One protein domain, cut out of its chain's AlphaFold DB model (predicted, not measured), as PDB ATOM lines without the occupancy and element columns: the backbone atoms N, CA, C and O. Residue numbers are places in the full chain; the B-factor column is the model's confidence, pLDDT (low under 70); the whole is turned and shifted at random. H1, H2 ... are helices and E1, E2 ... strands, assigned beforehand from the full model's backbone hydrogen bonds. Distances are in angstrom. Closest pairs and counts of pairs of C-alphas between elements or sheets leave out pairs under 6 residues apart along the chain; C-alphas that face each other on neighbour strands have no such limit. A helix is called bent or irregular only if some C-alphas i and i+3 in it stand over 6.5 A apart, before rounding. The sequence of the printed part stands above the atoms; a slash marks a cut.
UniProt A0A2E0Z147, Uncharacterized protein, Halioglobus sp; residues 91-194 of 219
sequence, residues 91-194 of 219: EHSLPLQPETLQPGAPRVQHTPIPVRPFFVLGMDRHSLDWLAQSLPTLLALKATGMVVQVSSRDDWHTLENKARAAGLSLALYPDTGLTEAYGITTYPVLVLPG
ATOM      1  N   GLU A  91     285.350 147.238 178.789       78.50
ATOM      2  CA  GLU A  91     284.180 147.741 179.522       78.50
ATOM      3  C   GLU A  91     283.279 148.697 178.703       78.50
ATOM      4  O   GLU A  91     282.136 148.977 179.092       78.50
ATOM      5  N   HIS A  92     283.766 149.213 177.567       79.25
ATOM      6  CA  HIS A  92     282.994 150.007 176.605       79.25
ATOM      7  C   HIS A  92     282.160 149.169 175.639       79.25
ATOM      8  O   HIS A  92     281.237 149.716 175.042       79.25
ATOM      9  N   SER A  93     282.419 147.865 175.557       78.31
ATOM     10  CA  SER A  93     281.713 146.922 174.680       78.31
ATOM     11  C   SER A  93     280.767 145.991 175.447       78.31
ATOM     12  O   SER A  93     280.410 144.929 174.950       78.31
ATOM     13  N   LEU A  94     280.377 146.362 176.672       81.81
ATOM     14  CA  LEU A  94     279.409 145.610 177.472       81.81
ATOM     15  C   LEU A  94     277.980 145.767 176.907       81.81
ATOM     16  O   LEU A  94     277.643 146.858 176.438       81.81
ATOM     17  N   PRO A  95     277.113 144.736 176.995       82.31
ATOM     18  CA  PRO A  95     277.295 143.477 177.722       82.31
ATOM     19  C   PRO A  95     278.220 142.482 177.008       82.31
ATOM     20  O   PRO A  95     278.165 142.317 175.794       82.31
ATOM     21  N   LEU A  96     279.035 141.780 177.792       82.00
ATOM     22  CA  LEU A  96     279.860 140.672 177.325       82.00
ATOM     23  C   LEU A  96     279.073 139.374 177.539       82.00
ATOM     24  O   LEU A  96     278.765 139.026 178.684       82.00
ATOM     25  N   GLN A  97     278.733 138.678 176.457       84.94
ATOM     26  CA  GLN A  97     278.146 137.341 176.518       84.94
ATOM     27  C   GLN A  97     279.075 136.333 175.839       84.94
ATOM     28  O   GLN A  97     279.545 136.616 174.740       84.94
ATOM     29  N   PRO A  98     279.342 135.181 176.474       82.31
ATOM     30  CA  PRO A  98     280.129 134.130 175.850       82.31
ATOM     31  C   PRO A  98     279.328 133.446 174.735       82.31
ATOM     32  O   PRO A  98     278.163 133.101 174.937       82.31
ATOM     33  N   GLU A  99     279.957 133.211 173.584       82.62
ATOM     34  CA  GLU A  99     279.359 132.465 172.465       82.62
ATOM     35  C   GLU A  99     279.684 130.965 172.540       82.62
ATOM     36  O   GLU A  99     278.867 130.113 172.190       82.62
ATOM     37  N   THR A 100     280.883 130.637 173.021       82.88
ATOM     38  CA  THR A 100     281.440 129.276 173.053       82.88
ATOM     39  C   THR A 100     281.435 128.656 174.447       82.88
ATOM     40  O   THR A 100     281.433 127.430 174.582       82.88
ATOM     41  N   LEU A 101     281.400 129.487 175.493       86.00
ATOM     42  CA  LEU A 101     281.461 129.045 176.883       86.00
ATOM     43  C   LEU A 101     280.083 128.973 177.538       86.00
ATOM     44  O   LEU A 101     279.300 129.921 177.484       86.00
ATOM     45  N   GLN A 102     279.825 127.885 178.262       88.88
ATOM     46  CA  GLN A 102     278.568 127.685 178.988       88.88
ATOM     47  C   GLN A 102     278.770 127.643 180.512       88.88
ATOM     48  O   GLN A 102     279.785 127.123 180.986       88.88
ATOM     49  N   PRO A 103     277.805 128.131 181.310       89.75
ATOM     50  CA  PRO A 103     277.801 127.882 182.746       89.75
ATOM     51  C   PRO A 103     277.773 126.373 183.038       89.75
ATOM     52  O   PRO A 103     277.022 125.621 182.416       89.75
ATOM     53  N   GLY A 104     278.569 125.921 184.001       90.19
ATOM     54  CA  GLY A 104     278.648 124.521 184.402       90.19
ATOM     55  C   GLY A 104     279.164 124.347 185.827       90.19
ATOM     56  O   GLY A 104     279.364 125.313 186.560       90.19
ATOM     57  N   ALA A 105     279.374 123.095 186.236       90.25
ATOM     58  CA  ALA A 105     279.929 122.797 187.552       90.25
ATOM     59  C   ALA A 105     281.389 123.285 187.663       90.25
ATOM     60  O   ALA A 105     282.137 123.170 186.683       90.25
ATOM     61  N   PRO A 106     281.828 123.778 188.837       93.44
ATOM     62  CA  PRO A 106     283.191 124.252 188.998       93.44
ATOM     63  C   PRO A 106     284.197 123.118 188.827       93.44
ATOM     64  O   PRO A 106     284.035 122.048 189.420       93.44
ATOM     65  N   ARG A 107     285.261 123.351 188.056       94.19
ATOM     66  CA  ARG A 107     286.336 122.363 187.870       94.19
ATOM     67  C   ARG A 107     287.726 122.962 188.032       94.19
ATOM     68  O   ARG A 107     287.931 124.162 187.857       94.19
ATOM     69  N   VAL A 108     288.691 122.091 188.307       94.81
ATOM     70  CA  VAL A 108     290.121 122.404 188.247       94.81
ATOM     71  C   VAL A 108     290.711 121.677 187.046       94.81
ATOM     72  O   VAL A 108     290.452 120.491 186.851       94.81
ATOM     73  N   GLN A 109     291.486 122.386 186.235       93.44
ATOM     74  CA  GLN A 109     292.119 121.859 185.036       93.44
ATOM     75  C   GLN A 109     293.623 122.118 185.085       93.44
ATOM     76  O   GLN A 109     294.064 123.222 185.391       93.44
ATOM     77  N   HIS A 110     294.416 121.105 184.751       93.31
ATOM     78  CA  HIS A 110     295.853 121.262 184.562       93.31
ATOM     79  C   HIS A 110     296.157 121.417 183.075       93.31
ATOM     80  O   HIS A 110     295.616 120.679 182.252       93.31
ATOM     81  N   THR A 111     297.022 122.367 182.733       89.94
ATOM     82  CA  THR A 111     297.495 122.562 181.357       89.94
ATOM     83  C   THR A 111     298.985 122.243 181.254       89.94
ATOM     84  O   THR A 111     299.748 122.683 182.108       89.94
ATOM     85  N   PRO A 112     299.449 121.512 180.228       86.81
ATOM     86  CA  PRO A 112     300.882 121.283 180.021       86.81
ATOM     87  C   PRO A 112     301.646 122.572 179.670       86.81
ATOM     88  O   PRO A 112     302.875 122.591 179.696       86.81
ATOM     89  N   ILE A 113     300.932 123.649 179.335       86.38
ATOM     90  CA  ILE A 113     301.507 124.939 178.961       86.38
ATOM     91  C   ILE A 113     302.015 125.653 180.228       86.38
ATOM     92  O   ILE A 113     301.279 125.732 181.216       86.38
ATOM     93  N   PRO A 114     303.240 126.217 180.227       87.50
ATOM     94  CA  PRO A 114     303.757 126.981 181.358       87.50
ATOM     95  C   PRO A 114     303.006 128.312 181.496       87.50
ATOM     96  O   PRO A 114     303.378 129.330 180.913       87.50
ATOM     97  N   VAL A 115     301.935 128.300 182.287       89.44
ATOM     98  CA  VAL A 115     301.093 129.466 182.579       89.44
ATOM     99  C   VAL A 115     301.109 129.793 184.067       89.44
ATOM    100  O   VAL A 115     301.292 128.924 184.920       89.44
ATOM    101  N   ARG A 116     300.879 131.066 184.398       92.19
ATOM    102  CA  ARG A 116     300.514 131.429 185.771       92.19
ATOM    103  C   ARG A 116     299.123 130.865 186.068       92.19
ATOM    104  O   ARG A 116     298.304 130.873 185.152       92.19
ATOM    105  N   PRO A 117     298.832 130.416 187.301       94.62
ATOM    106  CA  PRO A 117     297.479 130.033 187.674       94.62
ATOM    107  C   PRO A 117     296.480 131.129 187.296       94.62
ATOM    108  O   PRO A 117     296.705 132.310 187.573       94.62
ATOM    109  N   PHE A 118     295.391 130.750 186.646       95.06
ATOM    110  CA  PHE A 118     294.329 131.679 186.282       95.06
ATOM    111  C   PHE A 118     292.979 130.986 186.371       95.06
ATOM    112  O   PHE A 118     292.904 129.762 186.371       95.06
ATOM    113  N   PHE A 119     291.905 131.750 186.469       95.50
ATOM    114  CA  PHE A 119     290.556 131.205 186.502       95.50
ATOM    115  C   PHE A 119     289.634 131.965 185.565       95.50
ATOM    116  O   PHE A 119     289.842 133.146 185.314       95.50
ATOM    117  N   VAL A 120     288.613 131.280 185.066       95.06
ATOM    118  CA  VAL A 120     287.591 131.839 184.178       95.06
ATOM    119  C   VAL A 120     286.250 131.770 184.897       95.06
ATOM    120  O   VAL A 120     285.896 130.705 185.405       95.06
ATOM    121  N   LEU A 121     285.510 132.878 184.950       95.00
ATOM    122  CA  LEU A 121     284.165 132.930 185.532       95.00
ATOM    123  C   LEU A 121     283.232 133.898 184.789       95.00
ATOM    124  O   LEU A 121     283.685 134.787 184.070       95.00
ATOM    125  N   GLY A 122     281.929 133.750 185.010       93.19
ATOM    126  CA  GLY A 122     280.921 134.749 184.660       93.19
ATOM    127  C   GLY A 122     280.475 135.561 185.877       93.19
ATOM    128  O   GLY A 122     280.823 135.251 187.013       93.19
ATOM    129  N   MET A 123     279.680 136.606 185.652       91.94
ATOM    130  CA  MET A 123     278.991 137.346 186.721       91.94
ATOM    131  C   MET A 123     277.647 136.726 187.135       91.94
ATOM    132  O   MET A 123     276.854 137.357 187.834       91.94
ATOM    133  N   ASP A 124     277.366 135.496 186.713       91.19
ATOM    134  CA  ASP A 124     276.230 134.729 187.203       91.19
ATOM    135  C   ASP A 124     276.414 134.332 188.679       91.19
ATOM    136  O   ASP A 124     277.519 134.252 189.221       91.19
ATOM    137  N   ARG A 125     275.294 134.061 189.350       90.88
ATOM    138  CA  ARG A 125     275.282 133.778 190.787       90.88
ATOM    139  C   ARG A 125     276.144 132.570 191.163       90.88
ATOM    140  O   ARG A 125     276.876 132.639 192.143       90.88
ATOM    141  N   HIS A 126     276.094 131.502 190.369       91.88
ATOM    142  CA  HIS A 126     276.830 130.270 190.643       91.88
ATOM    143  C   HIS A 126     278.350 130.495 190.578       91.88
ATOM    144  O   HIS A 126     279.085 130.061 191.468       91.88
ATOM    145  N   SER A 127     278.820 131.245 189.582       93.62
ATOM    146  CA  SER A 127     280.219 131.669 189.468       93.62
ATOM    147  C   SER A 127     280.681 132.547 190.632       93.62
ATOM    148  O   SER A 127     281.791 132.365 191.140       93.62
ATOM    149  N   LEU A 128     279.844 133.483 191.086       93.69
ATOM    150  CA  LEU A 128     280.172 134.365 192.211       93.69
ATOM    151  C   LEU A 128     280.216 133.614 193.551       93.69
ATOM    152  O   LEU A 128     281.118 133.855 194.356       93.69
ATOM    153  N   ASP A 129     279.291 132.677 193.772       94.62
ATOM    154  CA  ASP A 129     279.305 131.791 194.940       94.62
ATOM    155  C   ASP A 129     280.570 130.916 194.953       94.62
ATOM    156  O   ASP A 129     281.205 130.746 196.001       94.62
ATOM    157  N   TRP A 130     280.986 130.396 193.794       95.69
ATOM    158  CA  TRP A 130     282.244 129.660 193.662       95.69
ATOM    159  C   TRP A 130     283.470 130.537 193.948       95.69
ATOM    160  O   TRP A 130     284.383 130.093 194.654       95.69
ATOM    161  N   LEU A 131     283.495 131.775 193.441       95.62
ATOM    162  CA  LEU A 131     284.586 132.724 193.674       95.62
ATOM    163  C   LEU A 131     284.755 133.010 195.171       95.62
ATOM    164  O   LEU A 131     285.878 132.996 195.670       95.62
ATOM    165  N   ALA A 132     283.651 133.218 195.894       94.62
ATOM    166  CA  ALA A 132     283.675 133.459 197.336       94.62
ATOM    167  C   ALA A 132     284.231 132.257 198.119       94.62
ATOM    168  O   ALA A 132     285.055 132.435 199.016       94.62
ATOM    169  N   GLN A 133     283.829 131.038 197.753       95.25
ATOM    170  CA  GLN A 133     284.304 129.802 198.390       95.25
ATOM    171  C   GLN A 133     285.774 129.499 198.063       95.25
ATOM    172  O   GLN A 133     286.522 129.031 198.919       95.25
ATOM    173  N   SER A 134     286.199 129.791 196.833       94.56
ATOM    174  CA  SER A 134     287.547 129.485 196.338       94.56
ATOM    175  C   SER A 134     288.564 130.590 196.626       94.56
ATOM    176  O   SER A 134     289.759 130.386 196.406       94.56
ATOM    177  N   LEU A 135     288.124 131.741 197.144       94.81
ATOM    178  CA  LEU A 135     288.946 132.926 197.395       94.81
ATOM    179  C   LEU A 135     290.268 132.628 198.134       94.81
ATOM    180  O   LEU A 135     291.309 133.069 197.642       94.81
ATOM    181  N   PRO A 136     290.299 131.852 199.241       95.94
ATOM    182  CA  PRO A 136     291.553 131.561 199.941       95.94
ATOM    183  C   PRO A 136     292.562 130.820 199.054       95.94
ATOM    184  O   PRO A 136     293.751 131.138 199.049       95.94
ATOM    185  N   THR A 137     292.079 129.864 198.258       94.94
ATOM    186  CA  THR A 137     292.891 129.075 197.326       94.94
ATOM    187  C   THR A 137     293.416 129.939 196.184       94.94
ATOM    188  O   THR A 137     294.599 129.871 195.852       94.94
ATOM    189  N   LEU A 138     292.567 130.795 195.606       95.69
ATOM    190  CA  LEU A 138     292.952 131.694 194.515       95.69
ATOM    191  C   LEU A 138     294.039 132.685 194.951       95.69
ATOM    192  O   LEU A 138     294.987 132.924 194.203       95.69
ATOM    193  N   LEU A 139     293.948 133.203 196.180       95.25
ATOM    194  CA  LEU A 139     294.964 134.082 196.760       95.25
ATOM    195  C   LEU A 139     296.282 133.351 197.027       95.25
ATOM    196  O   LEU A 139     297.345 133.865 196.675       95.25
ATOM    197  N   ALA A 140     296.227 132.141 197.591       95.00
ATOM    198  CA  ALA A 140     297.418 131.326 197.836       95.00
ATOM    199  C   ALA A 140     298.178 131.012 196.536       95.00
ATOM    200  O   ALA A 140     299.408 131.051 196.501       95.00
ATOM    201  N   LEU A 141     297.442 130.766 195.451       94.50
ATOM    202  CA  LEU A 141     297.989 130.501 194.120       94.50
ATOM    203  C   LEU A 141     298.379 131.770 193.348       94.50
ATOM    204  O   LEU A 141     298.963 131.658 192.269       94.50
ATOM    205  N   LYS A 142     298.058 132.964 193.873       93.50
ATOM    206  CA  LYS A 142     298.170 134.252 193.166       93.50
ATOM    207  C   LYS A 142     297.524 134.195 191.776       93.50
ATOM    208  O   LYS A 142     298.109 134.657 190.795       93.50
ATOM    209  N   ALA A 143     296.352 133.570 191.701       95.06
ATOM    210  CA  ALA A 143     295.675 133.328 190.442       95.06
ATOM    211  C   ALA A 143     295.048 134.616 189.882       95.06
ATOM    212  O   ALA A 143     294.469 135.407 190.629       95.06
ATOM    213  N   THR A 144     295.131 134.806 188.565       94.56
ATOM    214  CA  THR A 144     294.472 135.922 187.862       94.56
ATOM    215  C   THR A 144     293.095 135.491 187.362       94.56
ATOM    216  O   THR A 144     292.965 134.423 186.771       94.56
ATOM    217  N   GLY A 145     292.066 136.311 187.564       94.12
ATOM    218  CA  GLY A 145     290.716 136.019 187.092       94.12
ATOM    219  C   GLY A 145     290.399 136.654 185.746       94.12
ATOM    220  O   GLY A 145     290.661 137.835 185.525       94.12
ATOM    221  N   MET A 146     289.789 135.868 184.869       94.69
ATOM    222  CA  MET A 146     289.237 136.271 183.583       94.69
ATOM    223  C   MET A 146     287.715 136.208 183.674       94.69
ATOM    224  O   MET A 146     287.153 135.161 184.006       94.69
ATOM    225  N   VAL A 147     287.046 137.323 183.395       94.00
ATOM    226  CA  VAL A 147     285.585 137.406 183.430       94.00
ATOM    227  C   VAL A 147     285.039 137.456 182.009       94.00
ATOM    228  O   VAL A 147     285.301 138.411 181.279       94.00
ATOM    229  N   VAL A 148     284.296 136.410 181.636       92.38
ATOM    230  CA  VAL A 148     283.807 136.163 180.261       92.38
ATOM    231  C   VAL A 148     282.341 136.531 180.053       92.38
ATOM    232  O   VAL A 148     281.882 136.632 178.922       92.38
ATOM    233  N   GLN A 149     281.599 136.754 181.139       91.62
ATOM    234  CA  GLN A 149     280.200 137.168 181.087       91.62
ATOM    235  C   GLN A 149     279.964 138.343 182.032       91.62
ATOM    236  O   GLN A 149     280.139 138.199 183.243       91.62
ATOM    237  N   VAL A 150     279.510 139.472 181.490       90.50
ATOM    238  CA  VAL A 150     279.190 140.695 182.242       90.50
ATOM    239  C   VAL A 150     277.989 141.393 181.618       90.50
ATOM    240  O   VAL A 150     278.015 141.746 180.443       90.50
ATOM    241  N   SER A 151     276.958 141.660 182.419       86.81
ATOM    242  CA  SER A 151     275.744 142.342 181.948       86.81
ATOM    243  C   SER A 151     275.834 143.869 182.012       86.81
ATOM    244  O   SER A 151     275.256 144.547 181.169       86.81
ATOM    245  N   SER A 152     276.537 144.420 183.008       88.75
ATOM    246  CA  SER A 152     276.580 145.860 183.287       88.75
ATOM    247  C   SER A 152     277.976 146.320 183.696       88.75
ATOM    248  O   SER A 152     278.710 145.602 184.378       88.75
ATOM    249  N   ARG A 153     278.326 147.553 183.312       89.00
ATOM    250  CA  ARG A 153     279.595 148.184 183.695       89.00
ATOM    251  C   ARG A 153     279.670 148.457 185.197       89.00
ATOM    252  O   ARG A 153     280.719 148.231 185.796       89.00
ATOM    253  N   ASP A 154     278.580 148.922 185.801       89.44
ATOM    254  CA  ASP A 154     278.528 149.212 187.239       89.44
ATOM    255  C   ASP A 154     278.729 147.945 188.078       89.44
ATOM    256  O   ASP A 154     279.472 147.947 189.067       89.44
ATOM    257  N   ASP A 155     278.127 146.838 187.637       89.38
ATOM    258  CA  ASP A 155     278.291 145.540 188.286       89.38
ATOM    259  C   ASP A 155     279.740 145.059 188.163       89.38
ATOM    260  O   ASP A 155     280.337 144.640 189.161       89.38
ATOM    261  N   TRP A 156     280.335 145.175 186.969       92.94
ATOM    262  CA  TRP A 156     281.745 144.850 186.742       92.94
ATOM    263  C   TRP A 156     282.671 145.641 187.664       92.94
ATOM    264  O   TRP A 156     283.460 145.038 188.390       92.94
ATOM    265  N   HIS A 157     282.541 146.970 187.716       92.94
ATOM    266  CA  HIS A 157     283.370 147.791 188.599       92.94
ATOM    267  C   HIS A 157     283.169 147.443 190.071       92.94
ATOM    268  O   HIS A 157     284.122 147.447 190.851       92.94
ATOM    269  N   THR A 158     281.943 147.122 190.478       92.88
ATOM    270  CA  THR A 158     281.668 146.689 191.851       92.88
ATOM    271  C   THR A 158     282.397 145.385 192.176       92.88
ATOM    272  O   THR A 158     283.014 145.277 193.240       92.88
ATOM    273  N   LEU A 159     282.356 144.404 191.273       93.19
ATOM    274  CA  LEU A 159     283.058 143.130 191.429       93.19
ATOM    275  C   LEU A 159     284.580 143.316 191.422       93.19
ATOM    276  O   LEU A 159     285.262 142.815 192.315       93.19
ATOM    277  N   GLU A 160     285.103 144.071 190.459       94.00
ATOM    278  CA  GLU A 160     286.526 144.379 190.315       94.00
ATOM    279  C   GLU A 160     287.075 145.066 191.572       94.00
ATOM    280  O   GLU A 160     288.101 144.654 192.118       94.00
ATOM    281  N   ASN A 161     286.360 146.063 192.099       93.44
ATOM    282  CA  ASN A 161     286.742 146.757 193.327       93.44
ATOM    283  C   ASN A 161     286.794 145.815 194.534       93.44
ATOM    284  O   ASN A 161     287.754 145.866 195.308       93.44
ATOM    285  N   LYS A 162     285.792 144.939 194.687       92.56
ATOM    286  CA  LYS A 162     285.756 143.936 195.763       92.56
ATOM    287  C   LYS A 162     286.907 142.941 195.639       92.56
ATOM    288  O   LYS A 162     287.577 142.661 196.630       92.56
ATOM    289  N   ALA A 163     287.164 142.441 194.434       92.12
ATOM    290  CA  ALA A 163     288.248 141.503 194.178       92.12
ATOM    291  C   ALA A 163     289.617 142.136 194.456       92.12
ATOM    292  O   ALA A 163     290.428 141.549 195.172       92.12
ATOM    293  N   ARG A 164     289.836 143.374 194.001       92.81
ATOM    294  CA  ARG A 164     291.062 144.133 194.269       92.81
ATOM    295  C   ARG A 164     291.276 144.377 195.760       92.81
ATOM    296  O   ARG A 164     292.394 144.212 196.240       92.81
ATOM    297  N   ALA A 165     290.222 144.724 196.500       92.94
ATOM    298  CA  ALA A 165     290.293 144.874 197.954       92.94
ATOM    299  C   ALA A 165     290.653 143.556 198.663       92.94
ATOM    300  O   ALA A 165     291.335 143.576 199.686       92.94
ATOM    301  N   ALA A 166     290.246 142.416 198.099       89.88
ATOM    302  CA  ALA A 166     290.619 141.089 198.575       89.88
ATOM    303  C   ALA A 166     292.017 140.625 198.110       89.88
ATOM    304  O   ALA A 166     292.466 139.567 198.538       89.88
ATOM    305  N   GLY A 167     292.713 141.389 197.259       91.94
ATOM    306  CA  GLY A 167     294.029 141.033 196.715       91.94
ATOM    307  C   GLY A 167     293.996 140.168 195.449       91.94
ATOM    308  O   GLY A 167     295.027 139.620 195.062       91.94
ATOM    309  N   LEU A 168     292.838 140.042 194.796       94.12
ATOM    310  CA  LEU A 168     292.688 139.379 193.500       94.12
ATOM    311  C   LEU A 168     292.765 140.383 192.345       94.12
ATOM    312  O   LEU A 168     292.240 141.493 192.425       94.12
ATOM    313  N   SER A 169     293.363 139.952 191.233       92.75
ATOM    314  CA  SER A 169     293.337 140.685 189.965       92.75
ATOM    315  C   SER A 169     292.294 140.059 189.048       92.75
ATOM    316  O   SER A 169     292.427 138.887 188.698       92.75
ATOM    317  N   LEU A 170     291.286 140.831 188.648       93.69
ATOM    318  CA  LEU A 170     290.296 140.433 187.647       93.69
ATOM    319  C   LEU A 170     290.469 141.279 186.385       93.69
ATOM    320  O   LEU A 170     290.820 142.452 186.478       93.69
ATOM    321  N   ALA A 171     290.193 140.695 185.225       91.62
ATOM    322  CA  ALA A 171     290.115 141.407 183.956       91.62
ATOM    323  C   ALA A 171     288.954 140.869 183.110       91.62
ATOM    324  O   ALA A 171     288.642 139.676 183.165       91.62
ATOM    325  N   LEU A 172     288.340 141.742 182.311       90.62
ATOM    326  CA  LEU A 172     287.398 141.324 181.276       90.62
ATOM    327  C   LEU A 172     288.156 140.589 180.171       90.62
ATOM    328  O   LEU A 172     289.219 141.041 179.740       90.62
ATOM    329  N   TYR A 173     287.598 139.476 179.707       88.00
ATOM    330  CA  TYR A 173     288.206 138.679 178.651       88.00
ATOM    331  C   TYR A 173     287.114 138.141 177.719       88.00
ATOM    332  O   TYR A 173     286.212 137.462 178.207       88.00
ATOM    333  N   PRO A 174     287.154 138.424 176.404       81.50
ATOM    334  CA  PRO A 174     286.230 137.805 175.459       81.50
ATOM    335  C   PRO A 174     286.522 136.303 175.390       81.50
ATOM    336  O   PRO A 174     287.678 135.891 175.457       81.50
ATOM    337  N   ASP A 175     285.503 135.464 175.251       77.31
ATOM    338  CA  ASP A 175     285.668 134.005 175.290       77.31
ATOM    339  C   ASP A 175     286.465 133.428 174.103       77.31
ATOM    340  O   ASP A 175     286.886 132.270 174.136       77.31
ATOM    341  N   THR A 176     286.739 134.253 173.089       76.19
ATOM    342  CA  THR A 176     287.531 133.915 171.906       76.19
ATOM    343  C   THR A 176     288.886 133.308 172.282       76.19
ATOM    344  O   THR A 176     289.727 133.963 172.908       76.19
ATOM    345  N   GLY A 177     289.121 132.061 171.869       80.56
ATOM    346  CA  GLY A 177     290.402 131.376 172.034       80.56
ATOM    347  C   GLY A 177     290.556 130.567 173.323       80.56
ATOM    348  O   GLY A 177     291.539 129.836 173.439       80.56
ATOM    349  N   LEU A 178     289.635 130.647 174.296       86.00
ATOM    350  CA  LEU A 178     289.722 129.828 175.519       86.00
ATOM    351  C   LEU A 178     289.441 128.344 175.235       86.00
ATOM    352  O   LEU A 178     290.092 127.464 175.814       86.00
ATOM    353  N   THR A 179     288.529 128.073 174.303       87.44
ATOM    354  CA  THR A 179     288.220 126.720 173.832       87.44
ATOM    355  C   THR A 179     289.401 126.131 173.065       87.44
ATOM    356  O   THR A 179     289.828 125.018 173.351       87.44
ATOM    357  N   GLU A 180     289.992 126.885 172.141       85.88
ATOM    358  CA  GLU A 180     291.081 126.403 171.289       85.88
ATOM    359  C   GLU A 180     292.406 126.279 172.049       85.88
ATOM    360  O   GLU A 180     293.113 125.285 171.897       85.88
ATOM    361  N   ALA A 181     292.755 127.269 172.876       85.31
ATOM    362  CA  ALA A 181     294.049 127.298 173.557       85.31
ATOM    363  C   ALA A 181     294.107 126.368 174.775       85.31
ATOM    364  O   ALA A 181     295.170 125.833 175.092       85.31
ATOM    365  N   TYR A 182     292.979 126.188 175.470       87.06
ATOM    366  CA  TYR A 182     292.939 125.463 176.741       87.06
ATOM    367  C   TYR A 182     291.878 124.360 176.799       87.06
ATOM    368  O   TYR A 182     291.807 123.665 177.809       87.06
ATOM    369  N   GLY A 183     291.046 124.162 175.772       88.56
ATOM    370  CA  GLY A 183     289.957 123.178 175.819       88.56
ATOM    371  C   GLY A 183     288.868 123.531 176.836       88.56
ATOM    372  O   GLY A 183     288.176 122.646 177.338       88.56
ATOM    373  N   ILE A 184     288.751 124.808 177.212       91.25
ATOM    374  CA  ILE A 184     287.778 125.262 178.204       91.25
ATOM    375  C   ILE A 184     286.444 125.474 177.496       91.25
ATOM    376  O   ILE A 184     286.350 126.336 176.641       91.25
ATOM    377  N   THR A 185     285.416 124.715 177.879       91.38
ATOM    378  CA  THR A 185     284.055 124.837 177.312       91.38
ATOM    379  C   THR A 185     283.017 125.292 178.332       91.38
ATOM    380  O   THR A 185     281.977 125.834 177.968       91.38
ATOM    381  N   THR A 186     283.286 125.093 179.626       92.94
ATOM    382  CA  THR A 186     282.403 125.568 180.698       92.94
ATOM    383  C   THR A 186     283.142 126.335 181.788       92.94
ATOM    384  O   THR A 186     284.336 126.101 182.003       92.94
ATOM    385  N   TYR A 187     282.427 127.234 182.464       92.88
ATOM    386  CA  TYR A 187     282.893 128.033 183.602       92.88
ATOM    387  C   TYR A 187     281.938 127.873 184.805       92.88
ATOM    388  O   TYR A 187     280.762 127.575 184.599       92.88
ATOM    389  N   PRO A 188     282.401 128.070 186.054       95.75
ATOM    390  CA  PRO A 188     283.745 128.496 186.446       95.75
ATOM    391  C   PRO A 188     284.814 127.390 186.355       95.75
ATOM    392  O   PRO A 188     284.548 126.212 186.598       95.75
ATOM    393  N   VAL A 189     286.050 127.768 186.022       95.81
ATOM    394  CA  VAL A 189     287.205 126.851 185.983       95.81
ATOM    395  C   VAL A 189     288.463 127.507 186.544       95.81
ATOM    396  O   VAL A 189     288.758 128.657 186.230       95.81
ATOM    397  N   LEU A 190     289.230 126.763 187.343       96.06
ATOM    398  CA  LEU A 190     290.586 127.119 187.767       96.06
ATOM    399  C   LEU A 190     291.605 126.340 186.931       96.06
ATOM    400  O   LEU A 190     291.593 125.111 186.926       96.06
ATOM    401  N   VAL A 191     292.500 127.051 186.257       94.69
ATOM    402  CA  VAL A 191     293.570 126.497 185.431       94.69
ATOM    403  C   VAL A 191     294.900 126.601 186.169       94.69
ATOM    404  O   VAL A 191     295.315 127.682 186.594       94.69
ATOM    405  N   LEU A 192     295.577 125.465 186.311       94.44
ATOM    406  CA  LEU A 192     296.872 125.336 186.971       94.44
ATOM    407  C   LEU A 192     297.933 124.859 185.973       94.44
ATOM    408  O   LEU A 192     297.616 124.066 185.080       94.44
ATOM    409  N   PRO A 193     299.202 125.271 186.131       91.12
ATOM    410  CA  PRO A 193     300.282 124.664 185.374       91.12
ATOM    411  C   PRO A 193     300.364 123.168 185.707       91.12
ATOM    412  O   PRO A 193     300.307 122.742 186.865       91.12
ATOM    413  N   GLY A 194     300.466 122.361 184.664       85.25
ATOM    414  CA  GLY A 194     300.834 120.961 184.744       85.25
ATOM    415  C   GLY A 194     302.302 120.836 185.125       85.25
ATOM    416  O   GLY A 194     303.101 121.757 184.952       85.25
TER     417      GLY A 194
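What this domain is: This is residues 91 to 194 of the 219 residues of an uncharacterized protein of Halioglobus sp (UniProt A0A2E0Z147). A twisted wall of five strands has two helices, H1 and H2, over one face, while the short helix H3 sits on the opposite face. H1 runs over the inner strands E5 and E2, and H2 covers the edge strand E4. The printed part has 104 residues, with three named helices and five named strands in the order E1, E2, H1, E3, H2, E4, H3, E5. The sheet runs E1, E5, E2, E3, E4 and is mixed; the class is mixed, helices and strands. The whole is compact, with a radius of gyration of the C-alphas of 12.7 A and spans of 36 by 29 by 22 A.

How they stand to each other: Start at the edge strand E1, residues 102 to 111, which is parallel to E5, residues 186 to 193; look for N 109 and O 190, 2.8 A apart. E5 is antiparallel to E2, residues 118 to 122, with N 191 and O 118 at 2.7 A. E2 is parallel to E3, residues 144 to 149, with N 146 and O 119 at 2.8 A. E3 is parallel to the other edge strand, E4, residues 169 to 172, with N 145 and O 169 at 2.8 A. H1, residues 125 to 140, is on the sheet at a height of 8.8 A, over E5 and E2 and along the strands; its closest C-alphas to E5 are those of Ser 127 and Pro 188, 5.6 A apart. E2, H1 and E3 form a strand-helix-strand unit, two parallel neighbour strands with a helix between, and its crossover is right-handed. H2, residues 153 to 165, is on the same face, over E4 at a height of 9.4 A; the closest C-alphas are those of Glu 160 and Leu 170, 6.1 A apart. E3, H2 and E4 form a second such unit, also right-handed. H1 and H2 are apart. H3, residues 178 to 182, is on the opposite face at a height of 8.8 A, only just over none of the strands, with 2 of its C-alphas falling on E5. Every O i to N i+4 pair is within hydrogen-bond range in H2 and H3; in H1, 10 of 12 are.

Where its parts are: Find C-alpha 102 at (278.568, 127.685, 178.988); from there E1 runs 19.8 A and bends by 95 degrees at residue 105. E2 spans 13.9 A. H1 spans 23.4 A and is irregular: C-alphas 133 and 136 are 7.6 A apart. E3 spans 15.8 A, H2 18.1 A, E4 10.5 A and H3 5.6 A. E5 spans 18.5 A, bends by 64 degrees at residue 189 and ends at C-alpha 193, (300.282, 124.664, 185.374).

The domain as a whole: The two C-alphas farthest apart are those of Pro 112 and Asp 154, 36.5 A. The printed part has no cut; the link from E1 to E2 is short, and the other links between named elements are tight. The mean pLDDT of the printed part is 90.6, and no printed residue is under 70.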